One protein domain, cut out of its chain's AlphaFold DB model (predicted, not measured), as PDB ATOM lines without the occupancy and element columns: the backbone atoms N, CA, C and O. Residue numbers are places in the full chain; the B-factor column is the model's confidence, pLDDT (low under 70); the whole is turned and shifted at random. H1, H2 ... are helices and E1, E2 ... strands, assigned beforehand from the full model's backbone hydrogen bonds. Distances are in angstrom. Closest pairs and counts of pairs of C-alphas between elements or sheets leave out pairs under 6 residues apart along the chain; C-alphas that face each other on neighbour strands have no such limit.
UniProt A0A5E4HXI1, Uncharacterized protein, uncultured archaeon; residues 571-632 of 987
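What this domain is: This is residues 571 to 632 of the 987 residues of an uncharacterized protein of uncultured archaeon (UniProt A0A5E4HXI1). A single sheet of five antiparallel strands is curled like part of a barrel, not closed, with one short helix, H1, packed on it. Its edge strands E1 and E5 remain apart, and residues 571 to 572 pair with E5; E2, the longest strand by residues, pairs first with E1 and then with E3, and bends strongly at residue 598 within the part that pairs with E3. The printed part has 62 residues, with one named helix and five named strands, in the order H1, E1, E2, E3, E4, E5 along the chain. The sheet's order is E1, E2, E3, E4, E5, all antiparallel, and the class is mostly strand. The whole is compact, with a radius of gyration of the C-alphas of 10.1 A, and rounded, spanning 25 by 24 by 20 A.

How they stand to each other: The strands E1, residues 584 to 586, E2, residues 593 to 601, E3, residues 607 to 611, E4, residues 616 to 622, and E5, residues 625 to 631, form a meander, each strand the antiparallel neighbour of the one before. Each consecutive pair is a hairpin. The sheet is strongly twisted; from edge to edge the strands' lines turn by 106 degrees and the way across it turns by 107 degrees. E4 and E5 run at 153 degrees, with N 618 and O 629 within hydrogen-bond range at 2.8 A. E3 and E4 run at 137 degrees, with N 617 and O 609 at 2.7 A. E2 and E3 run at 126 degrees, with N 597 and O 610 at 2.8 A. E1 and E2 run at 128 degrees, with N 585 and O 594 at 2.9 A. E2 bends by 76 degrees at residue 598, and its pairing is staggered: residues 593 to 595 pair with E1 and 596 to 601 with E3. Residues 571 to 572 pair antiparallel with residues 626 to 627 of E5. H1, residues 576 to 580, is on the sheet at a height of 6.7 A, over none of the strands, but only just: 2 of its 5 C-alphas fall on E4. The closest C-alphas of H1 and E2 are those of Ala 580 and Val 599, 6.3 A apart. In H1 every O i to N i+4 pair is within hydrogen-bond range.

Where its parts are: H1 begins at C-alpha 576, (24.347, -25.381, 22.337), and is 6.3 A long from first to last C-alpha. E1 measures 6.6 A, E2 19.9 A, E3 12.4 A, E4 19.6 A and E5 19.1 A. E2 begins at C-alpha 593, (36.780, -28.465, 13.875), and E5 ends at C-alpha 631, (25.445, -23.204, 5.572).

The domain as a whole: The two C-alphas farthest apart are those of Gly 614 and Gly 623, at 27.9 A. The printed part has no cut and no long link; the link from E1 to E2 is short and the other links are tight. The mean pLDDT of the printed part is 83.8, with residue 591 and residues 631 to 632 under 70.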
ATOM      1  N   ILE A 571      29.978 -34.190  14.096       87.44
ATOM      2  CA  ILE A 571      29.380 -34.157  15.435       87.44
ATOM      3  C   ILE A 571      30.423 -33.527  16.360       87.44
ATOM      4  O   ILE A 571      31.582 -33.926  16.290       87.44
ATOM      5  N   ALA A 572      30.036 -32.563  17.191       87.81
ATOM      6  CA  ALA A 572      30.901 -31.835  18.113       87.81
ATOM      7  C   ALA A 572      30.580 -32.181  19.576       87.81
ATOM      8  O   ALA A 572      29.413 -32.238  19.966       87.81
ATOM      9  N   ASN A 573      31.622 -32.369  20.390       84.25
ATOM     10  CA  ASN A 573      31.508 -32.683  21.819       84.25
ATOM     11  C   ASN A 573      31.453 -31.385  22.653       84.25
ATOM     12  O   ASN A 573      32.461 -30.939  23.199       84.25
ATOM     13  N   THR A 574      30.292 -30.729  22.639       87.94
ATOM     14  CA  THR A 574      30.046 -29.354  23.124       87.94
ATOM     15  C   THR A 574      28.562 -29.194  23.497       87.94
ATOM     16  O   THR A 574      27.778 -30.098  23.220       87.94
ATOM     17  N   THR A 575      28.131 -28.074  24.084       91.44
ATOM     18  CA  THR A 575      26.697 -27.744  24.267       91.44
ATOM     19  C   THR A 575      26.231 -26.638  23.316       91.44
ATOM     20  O   THR A 575      27.040 -25.881  22.782       91.44
ATOM     21  N   MET A 576      24.913 -26.497  23.116       91.25
ATOM     22  CA  MET A 576      24.347 -25.381  22.337       91.25
ATOM     23  C   MET A 576      24.720 -24.011  22.923       91.25
ATOM     24  O   MET A 576      25.003 -23.087  22.161       91.25
ATOM     25  N   ASP A 577      24.780 -23.903  24.255       89.50
ATOM     26  CA  ASP A 577      25.211 -22.689  24.959       89.50
ATOM     27  C   ASP A 577      26.677 -22.370  24.648       89.50
ATOM     28  O   ASP A 577      27.008 -21.239  24.316       89.50
ATOM     29  N   GLN A 578      27.552 -23.382  24.641       87.25
ATOM     30  CA  GLN A 578      28.960 -23.212  24.276       87.25
ATOM     31  C   GLN A 578      29.133 -22.763  22.816       87.25
ATOM     32  O   GLN A 578      29.997 -21.934  22.539       87.25
ATOM     33  N   VAL A 579      28.296 -23.231  21.877       89.38
ATOM     34  CA  VAL A 579      28.280 -22.671  20.508       89.38
ATOM     35  C   VAL A 579      27.854 -21.196  20.525       89.38
ATOM     36  O   VAL A 579      28.458 -20.383  19.829       89.38
ATOM     37  N   ALA A 580      26.836 -20.841  21.316       88.38
ATOM     38  CA  ALA A 580      26.339 -19.467  21.426       88.38
ATOM     39  C   ALA A 580      27.357 -18.504  22.080       88.38
ATOM     40  O   ALA A 580      27.458 -17.352  21.660       88.38
ATOM     41  N   ASP A 581      28.150 -18.992  23.037       89.38
ATOM     42  CA  ASP A 581      29.225 -18.260  23.725       89.38
ATOM     43  C   ASP A 581      30.531 -18.155  22.906       89.38
ATOM     44  O   ASP A 581      31.480 -17.493  23.334       89.38
ATOM     45  N   GLY A 582      30.603 -18.774  21.721       87.06
ATOM     46  CA  GLY A 582      31.750 -18.655  20.817       87.06
ATOM     47  C   GLY A 582      32.828 -19.738  20.959       87.06
ATOM     48  O   GLY A 582      34.004 -19.464  20.726       87.06
ATOM     49  N   ALA A 583      32.470 -20.961  21.363       88.69
ATOM     50  CA  ALA A 583      33.440 -22.037  21.569       88.69
ATOM     51  C   ALA A 583      34.151 -22.517  20.286       88.69
ATOM     52  O   ALA A 583      33.601 -22.520  19.184       88.69
ATOM     53  N   HIS A 584      35.366 -23.040  20.474       91.81
ATOM     54  CA  HIS A 584      36.021 -23.923  19.512       91.81
ATOM     55  C   HIS A 584      35.277 -25.265  19.480       91.81
ATOM     56  O   HIS A 584      35.207 -25.961  20.495       91.81
ATOM     57  N   LEU A 585      34.705 -25.630  18.333       91.25
ATOM     58  CA  LEU A 585      33.955 -26.874  18.164       91.25
ATOM     59  C   LEU A 585      34.878 -27.936  17.569       91.25
ATOM     60  O   LEU A 585      35.464 -27.693  16.520       91.25
ATOM     61  N   THR A 586      34.967 -29.118  18.180       89.12
ATOM     62  CA  THR A 586      35.827 -30.221  17.707       89.12
ATOM     63  C   THR A 586      35.066 -31.545  17.674       89.12
ATOM     64  O   THR A 586      34.236 -31.816  18.548       89.12
ATOM     65  N   SER A 587      35.371 -32.397  16.695       85.56
ATOM     66  CA  SER A 587      34.865 -33.769  16.639       85.56
ATOM     67  C   SER A 587      35.490 -34.685  17.711       85.56
ATOM     68  O   SER A 587      36.626 -34.445  18.132       85.56
ATOM     69  N   PRO A 588      34.798 -35.762  18.149       80.06
ATOM     70  CA  PRO A 588      35.319 -36.724  19.133       80.06
ATOM     71  C   PRO A 588      36.651 -37.402  18.767       80.06
ATOM     72  O   PRO A 588      37.337 -37.908  19.649       80.06
ATOM     73  N   ASP A 589      37.011 -37.427  17.482       73.56
ATOM     74  CA  ASP A 589      38.273 -37.955  16.947       73.56
ATOM     75  C   ASP A 589      39.305 -36.861  16.600       73.56
ATOM     76  O   ASP A 589      40.382 -37.163  16.083       73.56
ATOM     77  N   SER A 590      38.973 -35.594  16.870       79.31
ATOM     78  CA  SER A 590      39.765 -34.394  16.573       79.31
ATOM     79  C   SER A 590      40.146 -34.181  15.098       79.31
ATOM     80  O   SER A 590      41.032 -33.375  14.814       79.31
ATOM     81  N   GLN A 591      39.484 -34.853  14.148       66.81
ATOM     82  CA  GLN A 591      39.754 -34.677  12.711       66.81
ATOM     83  C   GLN A 591      39.071 -33.443  12.106       66.81
ATOM     84  O   GLN A 591      39.569 -32.890  11.125       66.81
ATOM     85  N   PHE A 592      37.959 -32.992  12.692       77.81
ATOM     86  CA  PHE A 592      37.160 -31.872  12.202       77.81
ATOM     87  C   PHE A 592      36.946 -30.843  13.307       77.81
ATOM     88  O   PHE A 592      36.727 -31.197  14.468       77.81
ATOM     89  N   TRP A 593      37.003 -29.563  12.946       86.88
ATOM     90  CA  TRP A 593      36.780 -28.465  13.875       86.88
ATOM     91  C   TRP A 593      36.231 -27.221  13.174       86.88
ATOM     92  O   TRP A 593      36.370 -27.068  11.960       86.88
ATOM     93  N   ALA A 594      35.621 -26.331  13.955       88.25
ATOM     94  CA  ALA A 594      35.225 -24.990  13.541       88.25
ATOM     95  C   ALA A 594      35.293 -24.039  14.746       88.25
ATOM     96  O   ALA A 594      34.651 -24.281  15.766       88.25
ATOM     97  N   ASP A 595      36.052 -22.949  14.633       90.94
ATOM     98  CA  ASP A 595      36.052 -21.866  15.623       90.94
ATOM     99  C   ASP A 595      34.899 -20.901  15.357       90.94
ATOM    100  O   ASP A 595      34.874 -20.276  14.295       90.94
ATOM    101  N   VAL A 596      33.977 -20.729  16.307       92.06
ATOM    102  CA  VAL A 596      32.888 -19.748  16.192       92.06
ATOM    103  C   VAL A 596      33.457 -18.320  16.227       92.06
ATOM    104  O   VAL A 596      33.944 -17.859  17.254       92.06
ATOM    105  N   SER A 597      33.379 -17.589  15.111       88.00
ATOM    106  CA  SER A 597      33.842 -16.193  15.011       88.00
ATOM    107  C   SER A 597      32.764 -15.167  15.356       88.00
ATOM    108  O   SER A 597      33.069 -14.083  15.849       88.00
ATOM    109  N   SER A 598      31.498 -15.486  15.073       90.06
ATOM    110  CA  SER A 598      30.337 -14.664  15.428       90.06
ATOM    111  C   SER A 598      29.045 -15.469  15.307       90.06
ATOM    112  O   SER A 598      28.884 -16.259  14.379       90.06
ATOM    113  N   VAL A 599      28.104 -15.258  16.224       88.88
ATOM    114  CA  VAL A 599      26.795 -15.928  16.219       88.88
ATOM    115  C   VAL A 599      25.760 -14.997  15.589       88.88
ATOM    116  O   VAL A 599      25.570 -13.872  16.044       88.88
ATOM    117  N   GLN A 600      25.096 -15.452  14.524       80.94
ATOM    118  CA  GLN A 600      24.020 -14.712  13.855       80.94
ATOM    119  C   GLN A 600      22.688 -14.838  14.597       80.94
ATOM    120  O   GLN A 600      21.876 -13.914  14.596       80.94
ATOM    121  N   THR A 601      22.407 -16.016  15.153       82.75
ATOM    122  CA  THR A 601      21.141 -16.324  15.828       82.75
ATOM    123  C   THR A 601      21.372 -17.500  16.765       82.75
ATOM    124  O   THR A 601      21.824 -18.542  16.307       82.75
ATOM    125  N   ALA A 602      21.066 -17.354  18.051       82.31
ATOM    126  CA  ALA A 602      21.101 -18.451  19.017       82.31
ATOM    127  C   ALA A 602      19.674 -18.885  19.370       82.31
ATOM    128  O   ALA A 602      18.785 -18.041  19.513       82.31
ATOM    129  N   GLY A 603      19.458 -20.188  19.524       77.56
ATOM    130  CA  GLY A 603      18.173 -20.756  19.914       77.56
ATOM    131  C   GLY A 603      18.303 -22.225  20.301       77.56
ATOM    132  O   GLY A 603      19.156 -22.938  19.783       77.56
ATOM    133  N   GLU A 604      17.425 -22.686  21.193       74.25
ATOM    134  CA  GLU A 604      17.496 -24.009  21.842       74.25
ATOM    135  C   GLU A 604      17.623 -25.188  20.853       74.25
ATOM    136  O   GLU A 604      18.247 -26.197  21.164       74.25
ATOM    137  N   ASN A 605      17.064 -25.047  19.644       79.56
ATOM    138  CA  ASN A 605      17.049 -26.081  18.601       79.56
ATOM    139  C   ASN A 605      17.998 -25.808  17.414       79.56
ATOM    140  O   ASN A 605      18.239 -26.710  16.612       79.56
ATOM    141  N   GLU A 606      18.509 -24.583  17.255       86.19
ATOM    142  CA  GLU A 606      19.464 -24.220  16.198       86.19
ATOM    143  C   GLU A 606      20.225 -22.933  16.559       86.19
ATOM    144  O   GLU A 606      19.611 -21.899  16.822       86.19
ATOM    145  N   THR A 607      21.558 -22.983  16.487       89.81
ATOM    146  CA  THR A 607      22.442 -21.816  16.609       89.81
ATOM    147  C   THR A 607      23.172 -21.619  15.285       89.81
ATOM    148  O   THR A 607      23.913 -22.493  14.834       89.81
ATOM    149  N   LEU A 608      22.949 -20.471  14.650       86.25
ATOM    150  CA  LEU A 608      23.566 -20.053  13.394       86.25
ATOM    151  C   LEU A 608      24.783 -19.184  13.681       86.25
ATOM    152  O   LEU A 608      24.676 -18.191  14.405       86.25
ATOM    153  N   PHE A 609      25.926 -19.525  13.097       90.19
ATOM    154  CA  PHE A 609      27.193 -18.853  13.369       90.19
ATOM    155  C   PHE A 609      28.111 -18.825  12.146       90.19
ATOM    156  O   PHE A 609      27.948 -19.618  11.223       90.19
ATOM    157  N   TYR A 610      29.090 -17.925  12.141       86.44
ATOM    158  CA  TYR A 610      30.216 -17.957  11.214       86.44
ATOM    159  C   TYR A 610      31.430 -18.616  11.862       86.44
ATOM    160  O   TYR A 610      31.687 -18.411  13.049       86.44
ATOM    161  N   GLY A 611      32.206 -19.364  11.081       87.75
ATOM    162  CA  GLY A 611      33.531 -19.828  11.475       87.75
ATOM    163  C   GLY A 611      34.587 -18.719  11.375       87.75
ATOM    164  O   GLY A 611      34.369 -17.701  10.708       87.75
ATOM    165  N   MET A 612      35.763 -18.898  11.984       75.56
ATOM    166  CA  MET A 612      36.937 -18.039  11.719       75.56
ATOM    167  C   MET A 612      37.490 -18.196  10.290       75.56
ATOM    168  O   MET A 612      38.211 -17.325   9.811       75.56
ATOM    169  N   ASP A 613      37.101 -19.256   9.578       74.38
ATOM    170  CA  ASP A 613      37.321 -19.427   8.137       74.38
ATOM    171  C   ASP A 613      36.380 -18.568   7.263       74.38
ATOM    172  O   ASP A 613      36.553 -18.490   6.046       74.38
ATOM    173  N   GLY A 614      35.394 -17.903   7.877       70.06
ATOM    174  CA  GLY A 614      34.404 -17.059   7.213       70.06
ATOM    175  C   GLY A 614      33.224 -17.810   6.590       70.06
ATOM    176  O   GLY A 614      32.407 -17.169   5.928       70.06
ATOM    177  N   ARG A 615      33.103 -19.132   6.782       75.31
ATOM    178  CA  ARG A 615      31.920 -19.903   6.359       75.31
ATOM    179  C   ARG A 615      30.775 -19.715   7.345       75.31
ATOM    180  O   ARG A 615      31.023 -19.514   8.529       75.31
ATOM    181  N   ALA A 616      29.530 -19.806   6.882       78.25
ATOM    182  CA  ALA A 616      28.388 -19.923   7.786       78.25
ATOM    183  C   ALA A 616      28.157 -21.392   8.162       78.25
ATOM    184  O   ALA A 616      28.412 -22.307   7.378       78.25
ATOM    185  N   TYR A 617      27.616 -21.606   9.354       87.69
ATOM    186  CA  TYR A 617      27.328 -22.903   9.942       87.69
ATOM    187  C   TYR A 617      26.006 -22.865  10.716       87.69
ATOM    188  O   TYR A 617      25.507 -21.806  11.104       87.69
ATOM    189  N   ALA A 618      25.451 -24.046  10.967       88.69
ATOM    190  CA  ALA A 618      24.381 -24.264  11.928       88.69
ATOM    191  C   ALA A 618      24.771 -25.394  12.884       88.69
ATOM    192  O   ALA A 618      25.085 -26.494  12.435       88.69
ATOM    193  N   ALA A 619      24.715 -25.143  14.186       91.25
ATOM    194  CA  ALA A 619      24.709 -26.176  15.213       91.25
ATOM    195  C   ALA A 619      23.263 -26.549  15.559       91.25
ATOM    196  O   ALA A 619      22.408 -25.665  15.641       91.25
ATOM    197  N   ARG A 620      22.989 -27.837  15.776       91.31
ATOM    198  CA  ARG A 620      21.703 -28.350  16.279       91.31
ATOM    199  C   ARG A 620      21.944 -29.486  17.275       91.31
ATOM    200  O   ARG A 620      22.857 -30.277  17.030       91.31
ATOM    201  N   PRO A 621      21.141 -29.628  18.340       85.75
ATOM    202  CA  PRO A 621      21.233 -30.779  19.229       85.75
ATOM    203  C   PRO A 621      20.707 -32.051  18.547       85.75
ATOM    204  O   PRO A 621      19.735 -32.007  17.790       85.75
ATOM    205  N   ASP A 622      21.328 -33.192  18.839       77.81
ATOM    206  CA  ASP A 622      20.829 -34.527  18.500       77.81
ATOM    207  C   ASP A 622      21.151 -35.503  19.642       77.81
ATOM    208  O   ASP A 622      22.198 -36.149  19.680       77.81
ATOM    209  N   GLY A 623      20.258 -35.555  20.633       83.75
ATOM    210  CA  GLY A 623      20.517 -36.248  21.895       83.75
ATOM    211  C   GLY A 623      21.525 -35.473  22.761       83.75
ATOM    212  O   GLY A 623      21.299 -34.287  22.997       83.75
ATOM    213  N   PRO A 624      22.594 -36.113  23.278       77.31
ATOM    214  CA  PRO A 624      23.629 -35.434  24.060       77.31
ATOM    215  C   PRO A 624      24.644 -34.671  23.192       77.31
ATOM    216  O   PRO A 624      25.401 -33.867  23.727       77.31
ATOM    217  N   ASP A 625      24.680 -34.941  21.884       82.94
ATOM    218  CA  ASP A 625      25.698 -34.443  20.964       82.94
ATOM    219  C   ASP A 625      25.188 -33.260  20.124       82.94
ATOM    220  O   ASP A 625      23.987 -33.126  19.869       82.94
ATOM    221  N   ILE A 626      26.103 -32.427  19.615       90.31
ATOM    222  CA  ILE A 626      25.767 -31.307  18.723       90.31
ATOM    223  C   ILE A 626      26.198 -31.615  17.293       90.31
ATOM    224  O   ILE A 626      27.359 -31.911  17.022       90.31
ATOM    225  N   LYS A 627      25.278 -31.501  16.340       89.00
ATOM    226  CA  LYS A 627      25.545 -31.661  14.908       89.00
ATOM    227  C   LYS A 627      25.816 -30.310  14.259       89.00
ATOM    228  O   LYS A 627      24.945 -29.440  14.257       89.00
ATOM    229  N   VAL A 628      27.014 -30.156  13.696       85.25
ATOM    230  CA  VAL A 628      27.450 -28.960  12.966       85.25
ATOM    231  C   VAL A 628      27.240 -29.188  11.471       85.25
ATOM    232  O   VAL A 628      27.729 -30.167  10.915       85.25
ATOM    233  N   PHE A 629      26.523 -28.285  10.811       84.31
ATOM    234  CA  PHE A 629      26.227 -28.299   9.376       84.31
ATOM    235  C   PHE A 629      26.831 -27.054   8.721       84.31
ATOM    236  O   PHE A 629      26.695 -25.962   9.269       84.31
ATOM    237  N   GLU A 630      27.441 -27.178   7.542       76.94
ATOM    238  CA  GLU A 630      27.846 -26.011   6.746       76.94
ATOM    239  C   GLU A 630      26.603 -25.349   6.114       76.94
ATOM    240  O   GLU A 630      25.700 -26.028   5.618       76.94
ATOM    241  N   ARG A 631      26.524 -24.015   6.160       68.81
ATOM    242  CA  ARG A 631      25.445 -23.204   5.572       68.81
ATOM    243  C   ARG A 631      26.019 -22.398   4.394       68.81
ATOM    244  O   ARG A 631      26.959 -21.631   4.597       68.81
ATOM    245  N   PRO A 632      25.451 -22.477   3.174       47.06
ATOM    246  CA  PRO A 632      25.816 -21.548   2.108       47.06
ATOM    247  C   PRO A 632      25.400 -20.117   2.489       47.06
ATOM    248  O   PRO A 632      24.292 -19.895   2.980       47.06
TER     249      PRO A 632